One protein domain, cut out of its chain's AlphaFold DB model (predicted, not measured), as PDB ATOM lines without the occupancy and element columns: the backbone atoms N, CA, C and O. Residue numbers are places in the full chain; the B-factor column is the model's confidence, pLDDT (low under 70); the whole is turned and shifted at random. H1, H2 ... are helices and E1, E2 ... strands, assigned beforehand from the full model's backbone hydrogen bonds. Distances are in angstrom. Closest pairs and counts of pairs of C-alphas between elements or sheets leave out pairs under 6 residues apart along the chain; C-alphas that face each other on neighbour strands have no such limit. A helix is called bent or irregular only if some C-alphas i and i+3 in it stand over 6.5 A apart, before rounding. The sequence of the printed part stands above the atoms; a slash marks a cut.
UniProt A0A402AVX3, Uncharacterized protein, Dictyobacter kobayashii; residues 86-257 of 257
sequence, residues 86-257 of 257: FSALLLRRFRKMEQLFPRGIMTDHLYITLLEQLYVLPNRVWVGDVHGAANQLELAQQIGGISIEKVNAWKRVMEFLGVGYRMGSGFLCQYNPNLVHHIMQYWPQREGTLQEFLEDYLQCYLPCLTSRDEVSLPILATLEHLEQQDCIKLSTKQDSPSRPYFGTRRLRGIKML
ATOM      1  N   PHE A  86     159.852 163.096  22.762       93.31
ATOM      2  CA  PHE A  86     158.798 162.519  21.922       93.31
ATOM      3  C   PHE A  86     157.446 163.224  22.096       93.31
ATOM      4  O   PHE A  86     156.759 163.498  21.115       93.31
ATOM      5  N   SER A  87     157.088 163.589  23.332       92.81
ATOM      6  CA  SER A  87     155.850 164.312  23.629       92.81
ATOM      7  C   SER A  87     155.781 165.684  22.955       92.81
ATOM      8  O   SER A  87     154.789 165.992  22.298       92.81
ATOM      9  N   ALA A  88     156.838 166.491  23.067       94.44
ATOM     10  CA  ALA A  88     156.917 167.810  22.442       94.44
ATOM     11  C   ALA A  88     156.928 167.714  20.909       94.44
ATOM     12  O   ALA A  88     156.247 168.492  20.241       94.44
ATOM     13  N   LEU A  89     157.646 166.729  20.357       93.38
ATOM     14  CA  LEU A  89     157.670 166.460  18.920       93.38
ATOM     15  C   LEU A  89     156.273 166.091  18.399       93.38
ATOM     16  O   LEU A  89     155.811 166.661  17.412       93.38
ATOM     17  N   LEU A  90     155.571 165.183  19.082       91.56
ATOM     18  CA  LEU A  90     154.233 164.758  18.675       91.56
ATOM     19  C   LEU A  90     153.212 165.904  18.766       91.56
ATOM     20  O   LEU A  90     152.402 166.080  17.858       91.56
ATOM     21  N   LEU A  91     153.278 166.722  19.821       92.38
ATOM     22  CA  LEU A  91     152.433 167.911  19.969       92.38
ATOM     23  C   LEU A  91     152.668 168.927  18.843       92.38
ATOM     24  O   LEU A  91     151.704 169.418  18.252       92.38
ATOM     25  N   ARG A  92     153.935 169.177  18.482       91.50
ATOM     26  CA  ARG A  92     154.301 170.026  17.338       91.50
ATOM     27  C   ARG A  92     153.710 169.489  16.031       91.50
ATOM     28  O   ARG A  92     153.132 170.255  15.261       91.50
ATOM     29  N   ARG A  93     153.773 168.171  15.803       88.31
ATOM     30  CA  ARG A  93     153.166 167.527  14.624       88.31
ATOM     31  C   ARG A  93     151.646 167.682  14.602       88.31
ATOM     32  O   ARG A  93     151.099 168.021  13.555       88.31
ATOM     33  N   PHE A  94     150.955 167.537  15.736       86.62
ATOM     34  CA  PHE A  94     149.509 167.789  15.787       86.62
ATOM     35  C   PHE A  94     149.143 169.225  15.417       86.62
ATOM     36  O   PHE A  94     148.224 169.428  14.625       86.62
ATOM     37  N   ARG A  95     149.872 170.213  15.946       86.94
ATOM     38  CA  ARG A  95     149.646 171.627  15.614       86.94
ATOM     39  C   ARG A  95     149.901 171.918  14.141       86.94
ATOM     40  O   ARG A  95     149.117 172.630  13.517       86.94
ATOM     41  N   LYS A  96     150.949 171.332  13.564       85.62
ATOM     42  CA  LYS A  96     151.245 171.473  12.136       85.62
ATOM     43  C   LYS A  96     150.127 170.901  11.258       85.62
ATOM     44  O   LYS A  96     149.688 171.570  10.325       85.62
ATOM     45  N   MET A  97     149.635 169.700  11.568       79.38
ATOM     46  CA  MET A  97     148.533 169.086  10.814       79.38
ATOM     47  C   MET A  97     147.259 169.940  10.855       79.38
ATOM     48  O   MET A  97     146.621 170.137   9.821       79.38
ATOM     49  N   GLU A  98     146.927 170.511  12.016       76.44
ATOM     50  CA  GLU A  98     145.781 171.415  12.173       76.44
ATOM     51  C   GLU A  98     145.886 172.665  11.281       76.44
ATOM     52  O   GLU A  98     144.908 173.057  10.643       76.44
ATOM     53  N   GLN A  99     147.076 173.267  11.180       75.81
ATOM     54  CA  GLN A  99     147.312 174.451  10.346       75.81
ATOM     55  C   GLN A  99     147.268 174.151   8.841       75.81
ATOM     56  O   GLN A  99     146.787 174.976   8.063       75.81
ATOM     57  N   LEU A 100     147.771 172.986   8.419       70.94
ATOM     58  CA  LEU A 100     147.836 172.600   7.003       70.94
ATOM     59  C   LEU A 100     146.488 172.131   6.448       70.94
ATOM     60  O   LEU A 100     146.211 172.320   5.262       70.94
ATOM     61  N   PHE A 101     145.631 171.560   7.294       64.19
ATOM     62  CA  PHE A 101     144.354 170.992   6.872       64.19
ATOM     63  C   PHE A 101     143.160 171.576   7.645       64.19
ATOM     64  O   PHE A 101     142.364 170.821   8.207       64.19
ATOM     65  N   PRO A 102     142.914 172.902   7.584       57.09
ATOM     66  CA  PRO A 102     141.846 173.556   8.350       57.09
ATOM     67  C   PRO A 102     140.426 173.100   7.962       57.09
ATOM     68  O   PRO A 102     139.453 173.473   8.608       57.09
ATOM     69  N   ARG A 103     140.283 172.325   6.876       51.41
ATOM     70  CA  ARG A 103     139.001 171.821   6.345       51.41
ATOM     71  C   ARG A 103     138.991 170.312   6.084       51.41
ATOM     72  O   ARG A 103     138.020 169.796   5.536       51.41
ATOM     73  N   GLY A 104     140.065 169.606   6.437       49.25
ATOM     74  CA  GLY A 104     140.136 168.153   6.314       49.25
ATOM     75  C   GLY A 104     139.525 167.505   7.546       49.25
ATOM     76  O   GLY A 104     140.012 167.700   8.651       49.25
ATOM     77  N   ILE A 105     138.462 166.726   7.384       51.41
ATOM     78  CA  ILE A 105     137.895 165.928   8.471       51.41
ATOM     79  C   ILE A 105     138.756 164.668   8.624       51.41
ATOM     80  O   ILE A 105     138.375 163.568   8.228       51.41
ATOM     81  N   MET A 106     139.969 164.825   9.142       57.62
ATOM     82  CA  MET A 106     140.739 163.691   9.633       57.62
ATOM     83  C   MET A 106     140.486 163.605  11.132       57.62
ATOM     84  O   MET A 106     140.641 164.584  11.857       57.62
ATOM     85  N   THR A 107     140.096 162.419  11.610       54.81
ATOM     86  CA  THR A 107     139.932 162.106  13.049       54.81
ATOM     87  C   THR A 107     141.136 162.581  13.877       54.81
ATOM     88  O   THR A 107     141.022 162.889  15.052       54.81
ATOM     89  N   ASP A 108     142.277 162.684  13.217       58.72
ATOM     90  CA  ASP A 108     143.599 163.081  13.663       58.72
ATOM     91  C   ASP A 108     143.644 164.529  14.193       58.72
ATOM     92  O   ASP A 108     144.348 164.804  15.163       58.72
ATOM     93  N   HIS A 109     142.796 165.424  13.671       66.44
ATOM     94  CA  HIS A 109     142.678 166.816  14.134       66.44
ATOM     95  C   HIS A 109     141.994 166.936  15.501       66.44
ATOM     96  O   HIS A 109     142.182 167.916  16.219       66.44
ATOM     97  N   LEU A 110     141.230 165.920  15.915       74.25
ATOM     98  CA  LEU A 110     140.456 165.989  17.153       74.25
ATOM     99  C   LEU A 110     141.338 166.096  18.400       74.25
ATOM    100  O   LEU A 110     140.849 166.551  19.429       74.25
ATOM    101  N   TYR A 111     142.615 165.701  18.357       79.94
ATOM    102  CA  TYR A 111     143.456 165.732  19.555       79.94
ATOM    103  C   TYR A 111     143.609 167.150  20.105       79.94
ATOM    104  O   TYR A 111     143.173 167.411  21.231       79.94
ATOM    105  N   ILE A 112     144.167 168.063  19.313       86.25
ATOM    106  CA  ILE A 112     144.345 169.452  19.740       86.25
ATOM    107  C   ILE A 112     143.026 170.214  19.704       86.25
ATOM    108  O   ILE A 112     142.754 170.957  20.641       86.25
ATOM    109  N   THR A 113     142.152 169.977  18.723       87.44
ATOM    110  CA  THR A 113     140.880 170.705  18.666       87.44
ATOM    111  C   THR A 113     140.005 170.436  19.894       87.44
ATOM    112  O   THR A 113     139.410 171.368  20.429       87.44
ATOM    113  N   LEU A 114     139.949 169.200  20.417       91.38
ATOM    114  CA  LEU A 114     139.232 168.934  21.671       91.38
ATOM    115  C   LEU A 114     139.865 169.674  22.852       91.38
ATOM    116  O   LEU A 114     139.142 170.224  23.675       91.38
ATOM    117  N   LEU A 115     141.196 169.712  22.939       93.75
ATOM    118  CA  LEU A 115     141.900 170.462  23.979       93.75
ATOM    119  C   LEU A 115     141.571 171.959  23.905       93.75
ATOM    120  O   LEU A 115     141.208 172.584  24.904       93.75
ATOM    121  N   GLU A 116     141.655 172.521  22.706       93.38
ATOM    122  CA  GLU A 116     141.469 173.939  22.460       93.38
ATOM    123  C   GLU A 116     140.017 174.367  22.709       93.38
ATOM    124  O   GLU A 116     139.757 175.255  23.521       93.38
ATOM    125  N   GLN A 117     139.058 173.675  22.092       93.88
ATOM    126  CA  GLN A 117     137.630 173.993  22.183       93.88
ATOM    127  C   GLN A 117     137.043 173.674  23.558       93.88
ATOM    128  O   GLN A 117     136.159 174.386  24.039       93.88
ATOM    129  N   LEU A 118     137.506 172.603  24.213       95.50
ATOM    130  CA  LEU A 118     136.966 172.231  25.513       95.50
ATOM    131  C   LEU A 118     137.655 172.932  26.670       95.50
ATOM    132  O   LEU A 118     136.990 173.059  27.682       95.50
ATOM    133  N   TYR A 119     138.901 173.390  26.592       96.62
ATOM    134  CA  TYR A 119     139.599 173.917  27.777       96.62
ATOM    135  C   TYR A 119     140.177 175.303  27.545       96.62
ATOM    136  O   TYR A 119     139.906 176.218  28.322       96.62
ATOM    137  N   VAL A 120     140.928 175.478  26.461       96.19
ATOM    138  CA  VAL A 120     141.725 176.688  26.241       96.19
ATOM    139  C   VAL A 120     140.858 177.880  25.843       96.19
ATOM    140  O   VAL A 120     140.860 178.885  26.553       96.19
ATOM    141  N   LEU A 121     140.054 177.778  24.780       95.75
ATOM    142  CA  LEU A 121     139.206 178.885  24.320       95.75
ATOM    143  C   LEU A 121     138.165 179.326  25.360       95.75
ATOM    144  O   LEU A 121     138.021 180.542  25.542       95.75
ATOM    145  N   PRO A 122     137.476 178.404  26.075       95.62
ATOM    146  CA  PRO A 122     136.561 178.759  27.163       95.62
ATOM    147  C   PRO A 122     137.272 179.137  28.468       95.62
ATOM    148  O   PRO A 122     136.603 179.509  29.429       95.62
ATOM    149  N   ASN A 123     138.599 179.008  28.522       96.19
ATOM    150  CA  ASN A 123     139.431 179.260  29.688       96.19
ATOM    151  C   ASN A 123     139.022 178.472  30.950       96.19
ATOM    152  O   ASN A 123     138.783 179.048  32.013       96.19
ATOM    153  N   ARG A 124     138.925 177.143  30.846       95.31
ATOM    154  CA  ARG A 124     138.614 176.243  31.970       95.31
ATOM    155  C   ARG A 124     139.615 175.100  32.064       95.31
ATOM    156  O   ARG A 124     140.094 174.600  31.056       95.31
ATOM    157  N   VAL A 125     139.876 174.643  33.285       95.81
ATOM    158  CA  VAL A 125     140.814 173.539  33.547       95.81
ATOM    159  C   VAL A 125     140.126 172.180  33.652       95.81
ATOM    160  O   VAL A 125     140.777 171.162  33.489       95.81
ATOM    161  N   TRP A 126     138.815 172.120  33.896       96.94
ATOM    162  CA  TRP A 126     138.117 170.868  34.199       96.94
ATOM    163  C   TRP A 126     136.846 170.679  33.371       96.94
ATOM    164  O   TRP A 126     136.028 171.595  33.256       96.94
ATOM    165  N   VAL A 127     136.650 169.459  32.864       97.38
ATOM    166  CA  VAL A 127     135.387 168.993  32.277       97.38
ATOM    167  C   VAL A 127     135.065 167.609  32.837       97.38
ATOM    168  O   VAL A 127     135.825 166.661  32.649       97.38
ATOM    169  N   GLY A 128     133.924 167.491  33.528       96.38
ATOM    170  CA  GLY A 128     133.505 166.259  34.210       96.38
ATOM    171  C   GLY A 128     132.960 165.164  33.289       96.38
ATOM    172  O   GLY A 128     133.184 163.983  33.548       96.38
ATOM    173  N   ASP A 129     132.291 165.546  32.200       95.69
ATOM    174  CA  ASP A 129     131.848 164.641  31.134       95.69
ATOM    175  C   ASP A 129     132.434 165.104  29.798       95.69
ATOM    176  O   ASP A 129     131.840 165.881  29.049       95.69
ATOM    177  N   VAL A 130     133.656 164.645  29.523       95.19
ATOM    178  CA  VAL A 130     134.371 164.995  28.289       95.19
ATOM    179  C   VAL A 130     133.652 164.437  27.064       95.19
ATOM    180  O   VAL A 130     133.667 165.073  26.020       95.19
ATOM    181  N   HIS A 131     133.010 163.273  27.178       94.31
ATOM    182  CA  HIS A 131     132.327 162.648  26.050       94.31
ATOM    183  C   HIS A 131     131.071 163.416  25.657       94.31
ATOM    184  O   HIS A 131     130.899 163.732  24.478       94.31
ATOM    185  N   GLY A 132     130.235 163.776  26.633       94.50
ATOM    186  CA  GLY A 132     129.094 164.653  26.399       94.50
ATOM    187  C   GLY A 132     129.537 165.991  25.815       94.50
ATOM    188  O   GLY A 132     129.037 166.390  24.768       94.50
ATOM    189  N   ALA A 133     130.529 166.646  26.430       94.62
ATOM    190  CA  ALA A 133     131.014 167.950  25.981       94.62
ATOM    191  C   ALA A 133     131.623 167.919  24.568       94.62
ATOM    192  O   ALA A 133     131.347 168.810  23.769       94.62
ATOM    193  N   ALA A 134     132.412 166.892  24.239       92.88
ATOM    194  CA  ALA A 134     133.014 166.734  22.918       92.88
ATOM    195  C   ALA A 134     131.950 166.584  21.820       92.88
ATOM    196  O   ALA A 134     132.070 167.207  20.772       92.88
ATOM    197  N   ASN A 135     130.883 165.821  22.075       92.62
ATOM    198  CA  ASN A 135     129.792 165.616  21.116       92.62
ATOM    199  C   ASN A 135     128.874 166.842  20.930       92.62
ATOM    200  O   ASN A 135     128.037 166.842  20.028       92.62
ATOM    201  N   GLN A 136     129.032 167.894  21.741       93.69
ATOM    202  CA  GLN A 136     128.375 169.187  21.509       93.69
ATOM    203  C   GLN A 136     129.162 170.099  20.558       93.69
ATOM    204  O   GLN A 136     128.646 171.135  20.147       93.69
ATOM    205  N   LEU A 137     130.404 169.746  20.214       90.31
ATOM    206  CA  LEU A 137     131.206 170.520  19.273       90.31
ATOM    207  C   LEU A 137     130.744 170.259  17.837       90.31
ATOM    208  O   LEU A 137     130.488 169.115  17.461       90.31
ATOM    209  N   GLU A 138     130.722 171.308  17.015       86.19
ATOM    210  CA  GLU A 138     130.313 171.228  15.607       86.19
ATOM    211  C   GLU A 138     131.116 170.164  14.840       86.19
ATOM    212  O   GLU A 138     130.545 169.321  14.150       86.19
ATOM    213  N   LEU A 139     132.437 170.131  15.041       79.75
ATOM    214  CA  LEU A 139     133.319 169.155  14.401       79.75
ATOM    215  C   LEU A 139     132.940 167.705  14.742       79.75
ATOM    216  O   LEU A 139     132.977 166.835  13.876       79.75
ATOM    217  N   ALA A 140     132.548 167.434  15.992       83.50
ATOM    218  CA  ALA A 140     132.110 166.103  16.399       83.50
ATOM    219  C   ALA A 140     130.770 165.733  15.746       83.50
ATOM    220  O   ALA A 140     130.582 164.593  15.324       83.50
ATOM    221  N   GLN A 141     129.856 166.694  15.610       84.94
ATOM    222  CA  GLN A 141     128.567 166.485  14.947       84.94
ATOM    223  C   GLN A 141     128.739 166.184  13.451       84.94
ATOM    224  O   GLN A 141     128.079 165.286  12.930       84.94
ATOM    225  N   GLN A 142     129.680 166.855  12.778       82.94
ATOM    226  CA  GLN A 142     129.986 166.636  11.358       82.94
ATOM    227  C   GLN A 142     130.498 165.217  11.053       82.94
ATOM    228  O   GLN A 142     130.297 164.721   9.946       82.94
ATOM    229  N   ILE A 143     131.117 164.538  12.026       79.75
ATOM    230  CA  ILE A 143     131.634 163.164  11.876       79.75
ATOM    231  C   ILE A 143     130.706 162.076  12.422       79.75
ATOM    232  O   ILE A 143     131.112 160.919  12.523       79.75
ATOM    233  N   GLY A 144     129.470 162.429  12.788       83.81
ATOM    234  CA  GLY A 144     128.513 161.489  13.379       83.81
ATOM    235  C   GLY A 144     128.797 161.144  14.846       83.81
ATOM    236  O   GLY A 144     128.282 160.150  15.352       83.81
ATOM    237  N   GLY A 145     129.597 161.963  15.531       86.62
ATOM    238  CA  GLY A 145     129.935 161.832  16.943       86.62
ATOM    239  C   GLY A 145     131.282 161.160  17.226       86.62
ATOM    240  O   GLY A 145     131.936 160.556  16.372       86.62
ATOM    241  N   ILE A 146     131.709 161.268  18.482       87.50
ATOM    242  CA  ILE A 146     132.930 160.673  19.024       87.50
ATOM    243  C   ILE A 146     132.515 159.678  20.103       87.50
ATOM    244  O   ILE A 146     131.862 160.061  21.069       87.50
ATOM    245  N   SER A 147     132.909 158.412  19.956       88.81
ATOM    246  CA  SER A 147     132.571 157.372  20.932       88.81
ATOM    247  C   SER A 147     133.315 157.543  22.261       88.81
ATOM    248  O   SER A 147     134.361 158.198  22.347       88.81
ATOM    249  N   ILE A 148     132.810 156.897  23.312       89.88
ATOM    250  CA  ILE A 148     133.428 156.928  24.641       89.88
ATOM    251  C   ILE A 148     134.832 156.303  24.643       89.88
ATOM    252  O   ILE A 148     135.736 156.807  25.310       89.88
ATOM    253  N   GLU A 149     135.059 155.254  23.850       86.06
ATOM    254  CA  GLU A 149     136.365 154.600  23.702       86.06
ATOM    255  C   GLU A 149     137.390 155.563  23.105       86.06
ATOM    256  O   GLU A 149     138.526 155.629  23.582       86.06
ATOM    257  N   LYS A 150     136.973 156.351  22.106       84.06
ATOM    258  CA  LYS A 150     137.806 157.376  21.471       84.06
ATOM    259  C   LYS A 150     138.177 158.477  22.460       84.06
ATOM    260  O   LYS A 150     139.349 158.824  22.571       84.06
ATOM    261  N   VAL A 151     137.217 158.969  23.243       89.31
ATOM    262  CA  VAL A 151     137.485 159.964  24.297       89.31
ATOM    263  C   VAL A 151     138.432 159.406  25.362       89.31
ATOM    264  O   VAL A 151     139.353 160.091  25.799       89.31
ATOM    265  N   ASN A 152     138.267 158.145  25.761       88.31
ATOM    266  CA  ASN A 152     139.158 157.502  26.726       88.31
ATOM    267  C   ASN A 152     140.570 157.254  26.172       88.31
ATOM    268  O   ASN A 152     141.539 157.304  26.931       88.31
ATOM    269  N   ALA A 153     140.715 156.982  24.873       84.62
ATOM    270  CA  ALA A 153     142.017 156.948  24.207       84.62
ATOM    271  C   ALA A 153     142.663 158.342  24.197       84.62
ATOM    272  O   ALA A 153     143.782 158.488  24.682       84.62
ATOM    273  N   TRP A 154     141.915 159.371  23.785       88.94
ATOM    274  CA  TRP A 154     142.364 160.765  23.803       88.94
ATOM    275  C   TRP A 154     142.883 161.189  25.180       88.94
ATOM    276  O   TRP A 154     144.004 161.673  25.296       88.94
ATOM    277  N   LYS A 155     142.126 160.914  26.249       91.69
ATOM    278  CA  LYS A 155     142.535 161.238  27.624       91.69
ATOM    279  C   LYS A 155     143.853 160.575  28.031       91.69
ATOM    280  O   LYS A 155     144.654 161.197  28.719       91.69
ATOM    281  N   ARG A 156     144.062 159.308  27.649       88.94
ATOM    282  CA  ARG A 156     145.299 158.565  27.949       88.94
ATOM    283  C   ARG A 156     146.493 159.156  27.209       88.94
ATOM    284  O   ARG A 156     147.551 159.308  27.808       88.94
ATOM    285  N   VAL A 157     146.309 159.506  25.937       87.81
ATOM    286  CA  VAL A 157     147.344 160.166  25.134       87.81
ATOM    287  C   VAL A 157     147.678 161.531  25.731       87.81
ATOM    288  O   VAL A 157     148.841 161.796  25.998       87.81
ATOM    289  N   MET A 158     146.682 162.364  26.033       92.12
ATOM    290  CA  MET A 158     146.919 163.693  26.606       92.12
ATOM    291  C   MET A 158     147.591 163.652  27.979       92.12
ATOM    292  O   MET A 158     148.467 164.466  28.252       92.12
ATOM    293  N   GLU A 159     147.226 162.692  28.831       93.88
ATOM    294  CA  GLU A 159     147.914 162.469  30.108       93.88
ATOM    295  C   GLU A 159     149.380 162.075  29.899       93.88
ATOM    296  O   GLU A 159     150.268 162.675  30.499       93.88
ATOM    297  N   PHE A 160     149.650 161.132  28.990       92.38
ATOM    298  CA  PHE A 160     151.015 160.730  28.647       92.38
ATOM    299  C   PHE A 160     151.852 161.889  28.090       92.38
ATOM    300  O   PHE A 160     153.011 162.047  28.463       92.38
ATOM    301  N   LEU A 161     151.262 162.728  27.236       93.19
ATOM    302  CA  LEU A 161     151.944 163.889  26.665       93.19
ATOM    303  C   LEU A 161     152.198 164.999  27.687       93.19
ATOM    304  O   LEU A 161     152.891 165.955  27.358       93.19
ATOM    305  N   GLY A 162     151.673 164.888  28.912       95.19
ATOM    306  CA  GLY A 162     151.819 165.902  29.952       95.19
ATOM    307  C   GLY A 162     150.866 167.086  29.780       95.19
ATOM    308  O   GLY A 162     151.180 168.187  30.217       95.19
ATOM    309  N   VAL A 163     149.714 166.882  29.140       95.44
ATOM    310  CA  VAL A 163     148.716 167.924  28.830       95.44
ATOM    311  C   VAL A 163     147.557 167.930  29.848       95.44
ATOM    312  O   VAL A 163     146.672 168.785  29.817       95.44
ATOM    313  N   GLY A 164     147.555 166.997  30.798       95.19
ATOM    314  CA  GLY A 164     146.582 166.968  31.883       95.19
ATOM    315  C   GLY A 164     146.529 165.634  32.609       95.19
ATOM    316  O   GLY A 164     147.422 164.803  32.470       95.19
ATOM    317  N   TYR A 165     145.457 165.431  33.370       95.19
ATOM    318  CA  TYR A 165     145.268 164.258  34.219       95.19
ATOM    319  C   TYR A 165     143.858 163.696  34.082       95.19
ATOM    320  O   TYR A 165     142.863 164.430  34.017       95.19
ATOM    321  N   ARG A 166     143.750 162.368  34.092       94.00
ATOM    322  CA  ARG A 166     142.456 161.688  34.163       94.00
ATOM    323  C   ARG A 166     141.956 161.673  35.601       94.00
ATOM    324  O   ARG A 166     142.649 161.213  36.501       94.00
ATOM    325  N   MET A 167     140.716 162.107  35.818       90.69
ATOM    326  CA  MET A 167     140.056 162.009  37.122       90.69
ATOM    327  C   MET A 167     138.628 161.495  36.926       90.69
ATOM    328  O   MET A 167     137.799 162.164  36.320       90.69
ATOM    329  N   GLY A 168     138.320 160.282  37.391       86.12
ATOM    330  CA  GLY A 168     136.996 159.677  37.189       86.12
ATOM    331  C   GLY A 168     136.526 159.727  35.723       86.12
ATOM    332  O   GLY A 168     137.252 159.330  34.811       86.12
ATOM    333  N   SER A 169     135.316 160.245  35.490       83.19
ATOM    334  CA  SER A 169     134.740 160.432  34.148       83.19
ATOM    335  C   SER A 169     135.247 161.672  33.405       83.19
ATOM    336  O   SER A 169     134.974 161.818  32.211       83.19
ATOM    337  N   GLY A 170     135.992 162.558  34.067       93.88
ATOM    338  CA  GLY A 170     136.416 163.840  33.514       93.88
ATOM    339  C   GLY A 170     137.875 163.875  33.073       93.88
ATOM    340  O   GLY A 170     138.514 162.831  32.895       93.88
ATOM    341  N   PHE A 171     138.379 165.085  32.842       97.44
ATOM    342  CA  PHE A 171     139.782 165.362  32.549       97.44
ATOM    343  C   PHE A 171     140.164 166.767  33.034       97.44
ATOM    344  O   PHE A 171     139.430 167.735  32.811       97.44
ATOM    345  N   LEU A 172     141.295 166.847  33.737       97.38
ATOM    346  CA  LEU A 172     141.885 168.080  34.250       97.38
ATOM    347  C   LEU A 172     142.993 168.514  33.292       97.38
ATOM    348  O   LEU A 172     144.066 167.920  33.276       97.38
ATOM    349  N   CYS A 173     142.726 169.539  32.493       96.88
ATOM    350  CA  CYS A 173     143.693 170.173  31.614       96.88
ATOM    351  C   CYS A 173     144.636 171.058  32.434       96.88
ATOM    352  O   CYS A 173     144.294 172.175  32.823       96.88
ATOM    353  N   GLN A 174     145.837 170.547  32.674       95.44
ATOM    354  CA  GLN A 174     146.920 171.258  33.335       95.44
ATOM    355  C   GLN A 174     148.230 170.774  32.727       95.44
ATOM    356  O   GLN A 174     148.558 169.592  32.824       95.44
ATOM    357  N   TYR A 175     148.967 171.679  32.090       96.94
ATOM    358  CA  TYR A 175     150.190 171.297  31.402       96.94
ATOM    359  C   TYR A 175     151.302 171.034  32.412       96.94
ATOM    360  O   TYR A 175     151.533 171.815  33.339       96.94
ATOM    361  N   ASN A 176     152.000 169.921  32.227       96.69
ATOM    362  CA  ASN A 176     153.133 169.546  33.048       96.69
ATOM    363  C   ASN A 176     154.232 170.616  32.903       96.69
ATOM    364  O   ASN A 176     154.680 170.868  31.779       96.69
ATOM    365  N   PRO A 177     154.703 171.231  34.002       96.88
ATOM    366  CA  PRO A 177     155.765 172.228  33.934       96.88
ATOM    367  C   PRO A 177     157.039 171.738  33.252       96.88
ATOM    368  O   PRO A 177     157.644 172.503  32.508       96.88
ATOM    369  N   ASN A 178     157.397 170.460  33.404       96.06
ATOM    370  CA  ASN A 178     158.570 169.892  32.740       96.06
ATOM    371  C   ASN A 178     158.415 169.859  31.216       96.06
ATOM    372  O   ASN A 178     159.387 170.098  30.510       96.06
ATOM    373  N   LEU A 179     157.203 169.609  30.701       96.50
ATOM    374  CA  LEU A 179     156.932 169.659  29.260       96.50
ATOM    375  C   LEU A 179     157.120 171.082  28.731       96.50
ATOM    376  O   LEU A 179     157.830 171.287  27.750       96.50
ATOM    377  N   VAL A 180     156.481 172.059  29.381       97.00
ATOM    378  CA  VAL A 180     156.545 173.460  28.946       97.00
ATOM    379  C   VAL A 180     157.974 173.979  29.055       97.00
ATOM    380  O   VAL A 180     158.473 174.567  28.103       97.00
ATOM    381  N   HIS A 181     158.674 173.681  30.150       96.50
ATOM    382  CA  HIS A 181     160.078 174.038  30.316       96.50
ATOM    383  C   HIS A 181     160.976 173.395  29.250       96.50
ATOM    384  O   HIS A 181     161.804 174.091  28.667       96.50
ATOM    385  N   HIS A 182     160.779 172.109  28.933       95.56
ATOM    386  CA  HIS A 182     161.513 171.433  27.856       95.56
ATOM    387  C   HIS A 182     161.301 172.127  26.511       95.56
ATOM    388  O   HIS A 182     162.267 172.376  25.804       95.56
ATOM    389  N   ILE A 183     160.063 172.503  26.169       95.88
ATOM    390  CA  ILE A 183     159.774 173.282  24.952       95.88
ATOM    391  C   ILE A 183     160.510 174.630  24.998       95.88
ATOM    392  O   ILE A 183     161.187 175.003  24.046       95.88
ATOM    393  N   MET A 184     160.441 175.344  26.124       95.06
ATOM    394  CA  MET A 184     161.074 176.656  26.297       95.06
ATOM    395  C   MET A 184     162.596 176.639  26.148       95.06
ATOM    396  O   MET A 184     163.164 177.627  25.690       95.06
ATOM    397  N   GLN A 185     163.268 175.541  26.498       94.31
ATOM    398  CA  GLN A 185     164.722 175.410  26.343       94.31
ATOM    399  C   GLN A 185     165.191 175.501  24.884       94.31
ATOM    400  O   GLN A 185     166.355 175.815  24.639       94.31
ATOM    401  N   TYR A 186     164.293 175.268  23.924       93.38
ATOM    402  CA  TYR A 186     164.571 175.412  22.496       93.38
ATOM    403  C   TYR A 186     163.993 176.697  21.903       93.38
ATOM    404  O   TYR A 186     163.995 176.862  20.680       93.38
ATOM    405  N   TRP A 187     163.475 177.606  22.734       94.25
ATOM    406  CA  TRP A 187     163.089 178.929  22.266       94.25
ATOM    407  C   TRP A 187     164.356 179.663  21.802       94.25
ATOM    408  O   TRP A 187     165.310 179.759  22.577       94.25
ATOM    409  N   PRO A 188     164.418 180.184  20.558       91.31
ATOM    410  CA  PRO A 188     165.645 180.793  20.032       91.31
ATOM    411  C   PRO A 188     166.136 182.009  20.829       91.31
ATOM    412  O   PRO A 188     167.281 182.433  20.683       91.31
ATOM    413  N   GLN A 189     165.265 182.587  21.658       92.50
ATOM    414  CA  GLN A 189     165.562 183.731  22.501       92.50
ATOM    415  C   GLN A 189     165.674 183.287  23.961       92.50
ATOM    416  O   GLN A 189     164.832 182.560  24.475       92.50
ATOM    417  N   ARG A 190     166.697 183.776  24.671       90.88
ATOM    418  CA  ARG A 190     166.807 183.577  26.128       90.88
ATOM    419  C   ARG A 190     165.932 184.562  26.915       90.88
ATOM    420  O   ARG A 190     165.582 184.313  28.066       90.88
ATOM    421  N   GLU A 191     165.604 185.697  26.308       95.12
ATOM    422  CA  GLU A 191     164.733 186.735  26.849       95.12
ATOM    423  C   GLU A 191     163.988 187.411  25.696       95.12
ATOM    424  O   GLU A 191     164.599 187.722  24.677       95.12
ATOM    425  N   GLY A 192     162.703 187.698  25.892       94.00
ATOM    426  CA  GLY A 192     161.872 188.363  24.893       94.00
ATOM    427  C   GLY A 192     160.593 188.927  25.497       94.00
ATOM    428  O   GLY A 192     160.514 189.186  26.712       94.00
ATOM    429  N   THR A 193     159.597 189.163  24.650       95.25
ATOM    430  CA  THR A 193     158.242 189.487  25.101       95.25
ATOM    431  C   THR A 193     157.430 188.214  25.338       95.25
ATOM    432  O   THR A 193     157.670 187.171  24.733       95.25
ATOM    433  N   LEU A 194     156.444 188.295  26.232       95.19
ATOM    434  CA  LEU A 194     155.474 187.216  26.418       95.19
ATOM    435  C   LEU A 194     154.641 186.991  25.157       95.19
ATOM    436  O   LEU A 194     154.248 185.863  24.902       95.19
ATOM    437  N   GLN A 195     154.395 188.044  24.376       95.06
ATOM    438  CA  GLN A 195     153.652 187.933  23.129       95.06
ATOM    439  C   GLN A 195     154.393 187.051  22.122       95.06
ATOM    440  O   GLN A 195     153.829 186.053  21.700       95.06
ATOM    441  N   GLU A 196     155.660 187.352  21.825       95.25
ATOM    442  CA  GLU A 196     156.485 186.537  20.916       95.25
ATOM    443  C   GLU A 196     156.596 185.090  21.412       95.25
ATOM    444  O   GLU A 196     156.481 184.134  20.650       95.25
ATOM    445  N   PHE A 197     156.793 184.907  22.720       96.56
ATOM    446  CA  PHE A 197     156.875 183.568  23.288       96.56
ATOM    447  C   PHE A 197     155.559 182.787  23.150       96.56
ATOM    448  O   PHE A 197     155.586 181.617  22.783       96.56
ATOM    449  N   LEU A 198     154.415 183.396  23.461       96.12
ATOM    450  CA  LEU A 198     153.124 182.710  23.460       96.12
ATOM    451  C   LEU A 198     152.577 182.533  22.042       96.12
ATOM    452  O   LEU A 198     152.288 181.406  21.652       96.12
ATOM    453  N   GLU A 199     152.451 183.628  21.291       94.62
ATOM    454  CA  GLU A 199     151.805 183.672  19.973       94.62
ATOM    455  C   GLU A 199     152.673 183.022  18.890       94.62
ATOM    456  O   GLU A 199     152.164 182.204  18.122       94.62
ATOM    457  N   ASP A 200     153.975 183.322  18.859       93.31
ATOM    458  CA  ASP A 200     154.839 182.899  17.749       93.31
ATOM    459  C   ASP A 200     155.551 181.570  18.026       93.31
ATOM    460  O   ASP A 200     155.840 180.809  17.101       93.31
ATOM    461  N   TYR A 201     155.841 181.262  19.296       95.19
ATOM    462  CA  TYR A 201     156.621 180.077  19.657       95.19
ATOM    463  C   TYR A 201     155.786 178.963  20.299       95.19
ATOM    464  O   TYR A 201     155.660 177.877  19.733       95.19
ATOM    465  N   LEU A 202     155.193 179.195  21.472       95.94
ATOM    466  CA  LEU A 202     154.530 178.146  22.250       95.94
ATOM    467  C   LEU A 202     153.251 177.633  21.575       95.94
ATOM    468  O   LEU A 202     152.992 176.428  21.622       95.94
ATOM    469  N   GLN A 203     152.504 178.504  20.884       93.62
ATOM    470  CA  GLN A 203     151.303 178.146  20.117       93.62
ATOM    471  C   GLN A 203     151.583 177.123  18.990       93.62
ATOM    472  O   GLN A 203     150.655 176.447  18.528       93.62
ATOM    473  N   CYS A 204     152.848 176.958  18.575       92.19
ATOM    474  CA  CYS A 204     153.285 175.913  17.637       92.19
ATOM    475  C   CYS A 204     153.327 174.507  18.263       92.19
ATOM    476  O   CYS A 204     153.419 173.521  17.538       92.19
ATOM    477  N   TYR A 205     153.238 174.401  19.590       93.81
ATOM    478  CA  TYR A 205     153.252 173.135  20.330       93.81
ATOM    479  C   TYR A 205     151.944 172.907  21.080       93.81
ATOM    480  O   TYR A 205     151.364 171.825  21.026       93.81
ATOM    481  N   LEU A 206     151.477 173.928  21.798       94.75
ATOM    482  CA  LEU A 206     150.351 173.835  22.715       94.75
ATOM    483  C   LEU A 206     149.424 175.035  22.522       94.75
ATOM    484  O   LEU A 206     149.906 176.167  22.490       94.75
ATOM    485  N   PRO A 207     148.097 174.835  22.477       94.19
ATOM    486  CA  PRO A 207     147.172 175.956  22.515       94.19
ATOM    487  C   PRO A 207     147.312 176.672  23.865       94.19
ATOM    488  O   PRO A 207     147.173 176.054  24.929       94.19
ATOM    489  N   CYS A 208     147.621 177.969  23.820       95.06
ATOM    490  CA  CYS A 208     147.930 178.758  25.010       95.06
ATOM    491  C   CYS A 208     147.096 180.029  25.185       95.06
ATOM    492  O   CYS A 208     147.092 180.595  26.280       95.06
ATOM    493  N   LEU A 209     146.329 180.422  24.166       95.38
ATOM    494  CA  LEU A 209     145.515 181.636  24.173       95.38
ATOM    495  C   LEU A 209     144.024 181.319  24.148       95.38
ATOM    496  O   LEU A 209     143.555 180.460  23.406       95.38
ATOM    497  N   THR A 210     143.276 182.029  24.979       95.69
ATOM    498  CA  THR A 210     141.817 181.944  25.053       95.69
ATOM    499  C   THR A 210     141.158 182.635  23.856       95.69
ATOM    500  O   THR A 210     141.795 183.367  23.109       95.69
ATOM    501  N   SER A 211     139.834 182.507  23.737       93.06
ATOM    502  CA  SER A 211     139.021 183.238  22.743       93.06
ATOM    503  C   SER A 211     139.077 184.773  22.847       93.06
ATOM    504  O   SER A 211     138.537 185.463  21.987       93.06
ATOM    505  N   ARG A 212     139.684 185.316  23.908       91.81
ATOM    506  CA  ARG A 212     139.894 186.757  24.120       91.81
ATOM    507  C   ARG A 212     141.362 187.162  23.975       91.81
ATOM    508  O   ARG A 212     141.733 188.233  24.441       91.81
ATOM    509  N   ASP A 213     142.182 186.280  23.414       90.88
ATOM    510  CA  ASP A 213     143.636 186.399  23.312       90.88
ATOM    511  C   ASP A 213     144.369 186.581  24.659       90.88
ATOM    512  O   ASP A 213     145.470 187.122  24.724       90.88
ATOM    513  N   GLU A 214     143.765 186.131  25.759       92.88
ATOM    514  CA  GLU A 214     144.419 186.066  27.074       92.88
ATOM    515  C   GLU A 214     145.124 184.721  27.269       92.88
ATOM    516  O   GLU A 214     144.705 183.722  26.683       92.88
ATOM    517  N   VAL A 215     146.124 184.661  28.155       94.56
ATOM    518  CA  VAL A 215     146.767 183.391  28.541       94.56
ATOM    519  C   VAL A 215     145.742 182.464  29.184       94.56
ATOM    520  O   VAL A 215     145.034 182.851  30.117       94.56
ATOM    521  N   SER A 216     145.676 181.228  28.705       95.62
ATOM    522  CA  SER A 216     144.778 180.222  29.259       95.62
ATOM    523  C   SER A 216     145.209 179.789  30.660       95.62
ATOM    524  O   SER A 216     146.398 179.728  30.971       95.62
ATOM    525  N   LEU A 217     144.244 179.445  31.515       95.25
ATOM    526  CA  LEU A 217     144.505 178.972  32.877       95.25
ATOM    527  C   LEU A 217     145.503 177.798  32.942       95.25
ATOM    528  O   LEU A 217     146.374 177.850  33.811       95.25
ATOM    529  N   PRO A 218     145.445 176.779  32.052       94.50
ATOM    530  CA  PRO A 218     146.446 175.714  32.034       94.50
ATOM    531  C   PRO A 218     147.879 176.230  31.866       94.50
ATOM    532  O   PRO A 218     148.767 175.751  32.555       94.50
ATOM    533  N   ILE A 219     148.103 177.220  30.997       96.12
ATOM    534  CA  ILE A 219     149.434 177.798  30.752       96.12
ATOM    535  C   ILE A 219     149.833 178.752  31.865       96.12
ATOM    536  O   ILE A 219     150.974 178.720  32.314       96.12
ATOM    537  N   LEU A 220     148.899 179.586  32.321       95.00
ATOM    538  CA  LEU A 220     149.133 180.553  33.384       95.00
ATOM    539  C   LEU A 220     149.653 179.851  34.640       95.00
ATOM    540  O   LEU A 220     150.714 180.215  35.138       95.00
ATOM    541  N   ALA A 221     148.962 178.799  35.091       94.12
ATOM    542  CA  ALA A 221     149.376 178.026  36.259       94.12
ATOM    543  C   ALA A 221     150.766 177.395  36.070       94.12
ATOM    544  O   ALA A 221     151.573 177.362  37.000       94.12
ATOM    545  N   THR A 222     151.068 176.921  34.860       96.50
ATOM    546  CA  THR A 222     152.374 176.342  34.540       96.50
ATOM    547  C   THR A 222     153.491 177.387  34.546       96.50
ATOM    548  O   THR A 222     154.540 177.139  35.133       96.50
ATOM    549  N   LEU A 223     153.282 178.563  33.950       96.88
ATOM    550  CA  LEU A 223     154.277 179.639  33.944       96.88
ATOM    551  C   LEU A 223     154.515 180.207  35.347       96.88
ATOM    552  O   LEU A 223     155.658 180.473  35.704       96.88
ATOM    553  N   GLU A 224     153.470 180.341  36.167       95.69
ATOM    554  CA  GLU A 224     153.622 180.749  37.568       95.69
ATOM    555  C   GLU A 224     154.421 179.722  38.374       95.69
ATOM    556  O   GLU A 224     155.280 180.101  39.167       95.69
ATOM    557  N   HIS A 225     154.198 178.427  38.140       97.06
ATOM    558  CA  HIS A 225     155.004 177.382  38.762       97.06
ATOM    559  C   HIS A 225     156.476 177.460  38.333       97.06
ATOM    560  O   HIS A 225     157.363 177.389  39.179       97.06
ATOM    561  N   LEU A 226     156.753 177.647  37.039       97.75
ATOM    562  CA  LEU A 226     158.125 177.784  36.536       97.75
ATOM    563  C   LEU A 226     158.823 179.045  37.067       97.75
ATOM    564  O   LEU A 226     160.023 179.007  37.330       97.75
ATOM    565  N   GLU A 227     158.086 180.143  37.257       97.06
ATOM    566  CA  GLU A 227     158.596 181.356  37.910       97.06
ATOM    567  C   GLU A 227     158.929 181.095  39.388       97.06
ATOM    568  O   GLU A 227     159.989 181.493  39.859       97.06
ATOM    569  N   GLN A 228     158.076 180.366  40.115       97.31
ATOM    570  CA  GLN A 228     158.321 179.990  41.517       97.31
ATOM    571  C   GLN A 228     159.508 179.038  41.705       97.31
ATOM    572  O   GLN A 228     160.071 178.983  42.795       97.31
ATOM    573  N   GLN A 229     159.852 178.256  40.679       97.25
ATOM    574  CA  GLN A 229     161.002 177.347  40.677       97.25
ATOM    575  C   GLN A 229     162.277 177.999  40.118       97.25
ATOM    576  O   GLN A 229     163.222 177.284  39.794       97.25
ATOM    577  N   ASP A 230     162.297 179.326  39.944       96.88
ATOM    578  CA  ASP A 230     163.430 180.072  39.378       96.88
ATOM    579  C   ASP A 230     163.906 179.525  38.014       96.88
ATOM    580  O   ASP A 230     165.070 179.658  37.644       96.88
ATOM    581  N   CYS A 231     163.006 178.915  37.236       97.00
ATOM    582  CA  CYS A 231     163.301 178.462  35.873       97.00
ATOM    583  C   CYS A 231     163.116 179.606  34.869       97.00
ATOM    584  O   CYS A 231     163.825 179.700  33.865       97.00
ATOM    585  N   ILE A 232     162.165 180.499  35.154       97.38
ATOM    586  CA  ILE A 232     161.907 181.706  34.371       97.38
ATOM    587  C   ILE A 232     161.707 182.927  35.260       97.38
ATOM    588  O   ILE A 232     161.437 182.826  36.451       97.38
ATOM    589  N   LYS A 233     161.757 184.105  34.641       97.00
ATOM    590  CA  LYS A 233     161.373 185.376  35.250       97.00
ATOM    591  C   LYS A 233     160.354 186.101  34.380       97.00
ATOM    592  O   LYS A 233     160.649 186.388  33.215       97.00
ATOM    593  N   LEU A 234     159.199 186.458  34.946       95.75
ATOM    594  CA  LEU A 234     158.199 187.295  34.285       95.75
ATOM    595  C   LEU A 234     158.356 188.762  34.716       95.75
ATOM    596  O   LEU A 234     158.794 189.076  35.823       95.75
ATOM    597  N   SER A 235     158.050 189.706  33.824       94.44
ATOM    598  CA  SER A 235     158.265 191.140  34.090       94.44
ATOM    599  C   SER A 235     157.259 192.041  33.376       94.44
ATOM    600  O   SER A 235     156.689 191.664  32.359       94.44
ATOM    601  N   THR A 236     157.046 193.258  33.882       89.25
ATOM    602  CA  THR A 236     156.019 194.212  33.409       89.25
ATOM    603  C   THR A 236     156.447 195.135  32.259       89.25
ATOM    604  O   THR A 236     155.631 195.958  31.860       89.25
ATOM    605  N   LYS A 237     157.688 195.019  31.738       82.44
ATOM    606  CA  LYS A 237     158.342 195.871  30.701       82.44
ATOM    607  C   LYS A 237     157.510 197.104  30.271       82.44
ATOM    608  O   LYS A 237     156.781 197.034  29.287       82.44
ATOM    609  N   GLN A 238     157.626 198.215  31.014       74.06
ATOM    610  CA  GLN A 238     156.739 199.391  30.904       74.06
ATOM    611  C   GLN A 238     156.682 200.022  29.499       74.06
ATOM    612  O   GLN A 238     155.605 200.443  29.087       74.06
ATOM    613  N   ASP A 239     157.790 200.006  28.751       78.56
ATOM    614  CA  ASP A 239     157.901 200.650  27.430       78.56
ATOM    615  C   ASP A 239     157.733 199.683  26.244       78.56
ATOM    616  O   ASP A 239     157.965 200.049  25.091       78.56
ATOM    617  N   SER A 240     157.360 198.421  26.489       79.94
ATOM    618  CA  SER A 240     157.184 197.459  25.398       79.94
ATOM    619  C   SER A 240     155.853 197.689  24.673       79.94
ATOM    620  O   SER A 240     154.817 197.747  25.338       79.94
ATOM    621  N   PRO A 241     155.824 197.733  23.328       85.44
ATOM    622  CA  PRO A 241     154.569 197.797  22.579       85.44
ATOM    623  C   PRO A 241     153.775 196.478  22.622       85.44
ATOM    624  O   PRO A 241     152.618 196.461  22.210       85.44
ATOM    625  N   SER A 242     154.370 195.387  23.127       88.44
ATOM    626  CA  SER A 242     153.739 194.061  23.200       88.44
ATOM    627  C   SER A 242     152.513 194.034  24.106       88.44
ATOM    628  O   SER A 242     152.443 194.760  25.101       88.44
ATOM    629  N   ARG A 243     151.545 193.171  23.794       88.31
ATOM    630  CA  ARG A 243     150.334 192.982  24.600       88.31
ATOM    631  C   ARG A 243     150.688 192.602  26.053       88.31
ATOM    632  O   ARG A 243     151.529 191.728  26.267       88.31
ATOM    633  N   PRO A 244     150.063 193.231  27.071       90.00
ATOM    634  CA  PRO A 244     150.184 192.769  28.446       90.00
ATOM    635  C   PRO A 244     149.320 191.527  28.683       90.00
ATOM    636  O   PRO A 244     148.177 191.471  28.246       90.00
ATOM    637  N   TYR A 245     149.848 190.595  29.462       89.56
ATOM    638  CA  TYR A 245     149.194 189.361  29.885       89.56
ATOM    639  C   TYR A 245     149.035 189.311  31.412       89.56
ATOM    640  O   TYR A 245     149.530 190.184  32.135       89.56
ATOM    641  N   PHE A 246     148.384 188.260  31.925       87.19
ATOM    642  CA  PHE A 246     148.164 188.023  33.362       87.19
ATOM    643  C   PHE A 246     147.257 189.072  34.034       87.19
ATOM    644  O   PHE A 246     147.467 189.449  35.191       87.19
ATOM    645  N   GLY A 247     146.242 189.560  33.312       82.56
ATOM    646  CA  GLY A 247     145.201 190.437  33.852       82.56
ATOM    647  C   GLY A 247     145.763 191.672  34.565       82.56
ATOM    648  O   GLY A 247     146.334 192.566  33.941       82.56
ATOM    649  N   THR A 248     145.609 191.732  35.890       80.06
ATOM    650  CA  THR A 248     146.045 192.873  36.712       80.06
ATOM    651  C   THR A 248     147.563 193.001  36.840       80.06
ATOM    652  O   THR A 248     148.047 194.122  37.000       80.06
ATOM    653  N   ARG A 249     148.329 191.903  36.727       83.75
ATOM    654  CA  ARG A 249     149.804 191.937  36.801       83.75
ATOM    655  C   ARG A 249     150.423 192.624  35.583       83.75
ATOM    656  O   ARG A 249     151.516 193.169  35.705       83.75
ATOM    657  N   ARG A 250     149.729 192.624  34.435       87.38
ATOM    658  CA  ARG A 250     150.151 193.268  33.176       87.38
ATOM    659  C   ARG A 250     151.598 192.935  32.789       87.38
ATOM    660  O   ARG A 250     152.406 193.824  32.518       87.38
ATOM    661  N   LEU A 251     151.930 191.646  32.792       91.62
ATOM    662  CA  LEU A 251     153.262 191.151  32.442       91.62
ATOM    663  C   LEU A 251     153.460 191.208  30.927       91.62
ATOM    664  O   LEU A 251     152.539 190.940  30.164       91.62
ATOM    665  N   ARG A 252     154.669 191.553  30.489       93.81
ATOM    666  CA  ARG A 252     155.041 191.727  29.077       93.81
ATOM    667  C   ARG A 252     156.344 191.036  28.700       93.81
ATOM    668  O   ARG A 252     156.570 190.794  27.524       93.81
ATOM    669  N   GLY A 253     157.218 190.739  29.659       94.56
ATOM    670  CA  GLY A 253     158.519 190.123  29.405       94.56
ATOM    671  C   GLY A 253     158.653 188.754  30.050       94.56
ATOM    672  O   GLY A 253     158.131 188.539  31.145       94.56
ATOM    673  N   ILE A 254     159.409 187.882  29.394       96.38
ATOM    674  CA  ILE A 254     159.797 186.563  29.891       96.38
ATOM    675  C   ILE A 254     161.290 186.339  29.647       96.38
ATOM    676  O   ILE A 254     161.827 186.748  28.615       96.38
ATOM    677  N   LYS A 255     161.963 185.722  30.619       96.25
ATOM    678  CA  LYS A 255     163.385 185.375  30.561       96.25
ATOM    679  C   LYS A 255     163.614 183.978  31.123       96.25
ATOM    680  O   LYS A 255     163.146 183.701  32.220       96.25
ATOM    681  N   MET A 256     164.377 183.164  30.404       95.38
ATOM    682  CA  MET A 256     164.901 181.880  30.878       95.38
ATOM    683  C   MET A 256     166.120 182.120  31.775       95.38
ATOM    684  O   MET A 256     167.009 182.904  31.406       95.38
ATOM    685  N   LEU A 257     166.155 181.476  32.944       92.94
ATOM    686  CA  LEU A 257     167.232 181.631  33.928       92.94
ATOM    687  C   LEU A 257     168.356 180.616  33.684       92.94
ATOM    688  O   LEU A 257     168.079 179.408  33.567       92.94
TER     689      LEU A 257
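What this domain is: This is residues 86 to 257 of the 257 residues of an uncharacterized protein of Dictyobacter kobayashii (UniProt A0A402AVX3). Two lobes stand end to end: in one, a small three-stranded sheet, E3 E5 E4, has H7 and H8 standing up from one face, with H6 near its edge; in the other, H2, H3 and H5 cross, with H4 at the far end and the hairpin E1 and E2 packed on H5. H1 lies between the lobes, packing on H2 and H6. The printed part has 172 residues, with eight named helices and five strands in the order H1 H2 H3 H4 H5 E1 E2 H6 E3 H7 H8 E4 E5; it is mostly helix, and both sheets are antiparallel. It is compact, with a radius of gyration of the C-alphas of 16.3 A, yet elongated, spanning 51 by 33 by 32 A.

Where its parts are: Begin at the sheet: E3 is residues 191 to 193, E5 253 to 256 and E4 232 to 235. Find C-alpha 256 at (164.901, 181.880, 30.878), where E5 ends. H7, residues 194 to 204, runs 14.5 A and is irregular, only just: C-alphas 199 and 202 are 6.6 A apart. H8, 217 to 228, runs 16.3 A, and H6 is 177 to 184. Find C-alpha 86 at (158.798, 162.519, 21.922); from there H1 runs 21.1 A to residue 100. H2, 107 to 120, runs 19.7 A; H3 is 130 to 135, H4 138 to 142, and H5, 148 to 160, runs 18.4 A. E1 is 165 to 167 and E2 170 to 172.

How they stand to each other: Look first at inner strand E5, the antiparallel neighbour of both E3 and E4: N 192 of E3 and O 254 of E5 are within hydrogen-bond range at 3.0 A, and N 233 of E4 and O 255 of E5 at 2.8 A. E3, H7 H8, E4 make a split strand-helix-strand unit, two strands running the same way with E5 between them; its crossover is right-handed. H7 and H8 stand up from the same face, at heights of 11.4 A and 9.2 A over the sheet; H6 only grazes it with residues 181 to 184. H6 touches H8, about perpendicular at 87 degrees, the closest C-alphas being Pro 177 and Thr 222, 5.4 A. Farther out, H1 touches H6 with residues 87 to 88 alone, closest at the C-alphas of Ala 88 and Ile 183, 6.7 A. H1 touches H2 with residues 94 to 98 alone, about perpendicular at 82 degrees, closest at the C-alphas of Glu 98 and His 109, 5.9 A. H3 only just touches H5, with 3 pairs of C-alphas within 8 A, closest at His 131 and Ile 148, 6.0 A. H4 is near H2. In the hairpin E1 and E2, N 165 and O 172 are 2.9 A apart. Every O i to N i+4 pair is within range in H1, H3, H4, H5, H6 and H8; H2 has 8 of 10, and H7 3 of 7, beside 3 of 8 O i to N i+3 pairs.

The domain as a whole: The C-alphas farthest apart are those of Glu 149 and Asp 239, 51.0 A. The printed part has no cut and ends at residue 257, the chain's last. The links H7 to H8 and E4 to E5 are long, with 12 and 17 residues. Mean pLDDT of the printed part is 89.9; look for values under 70 at residues 101 to 109.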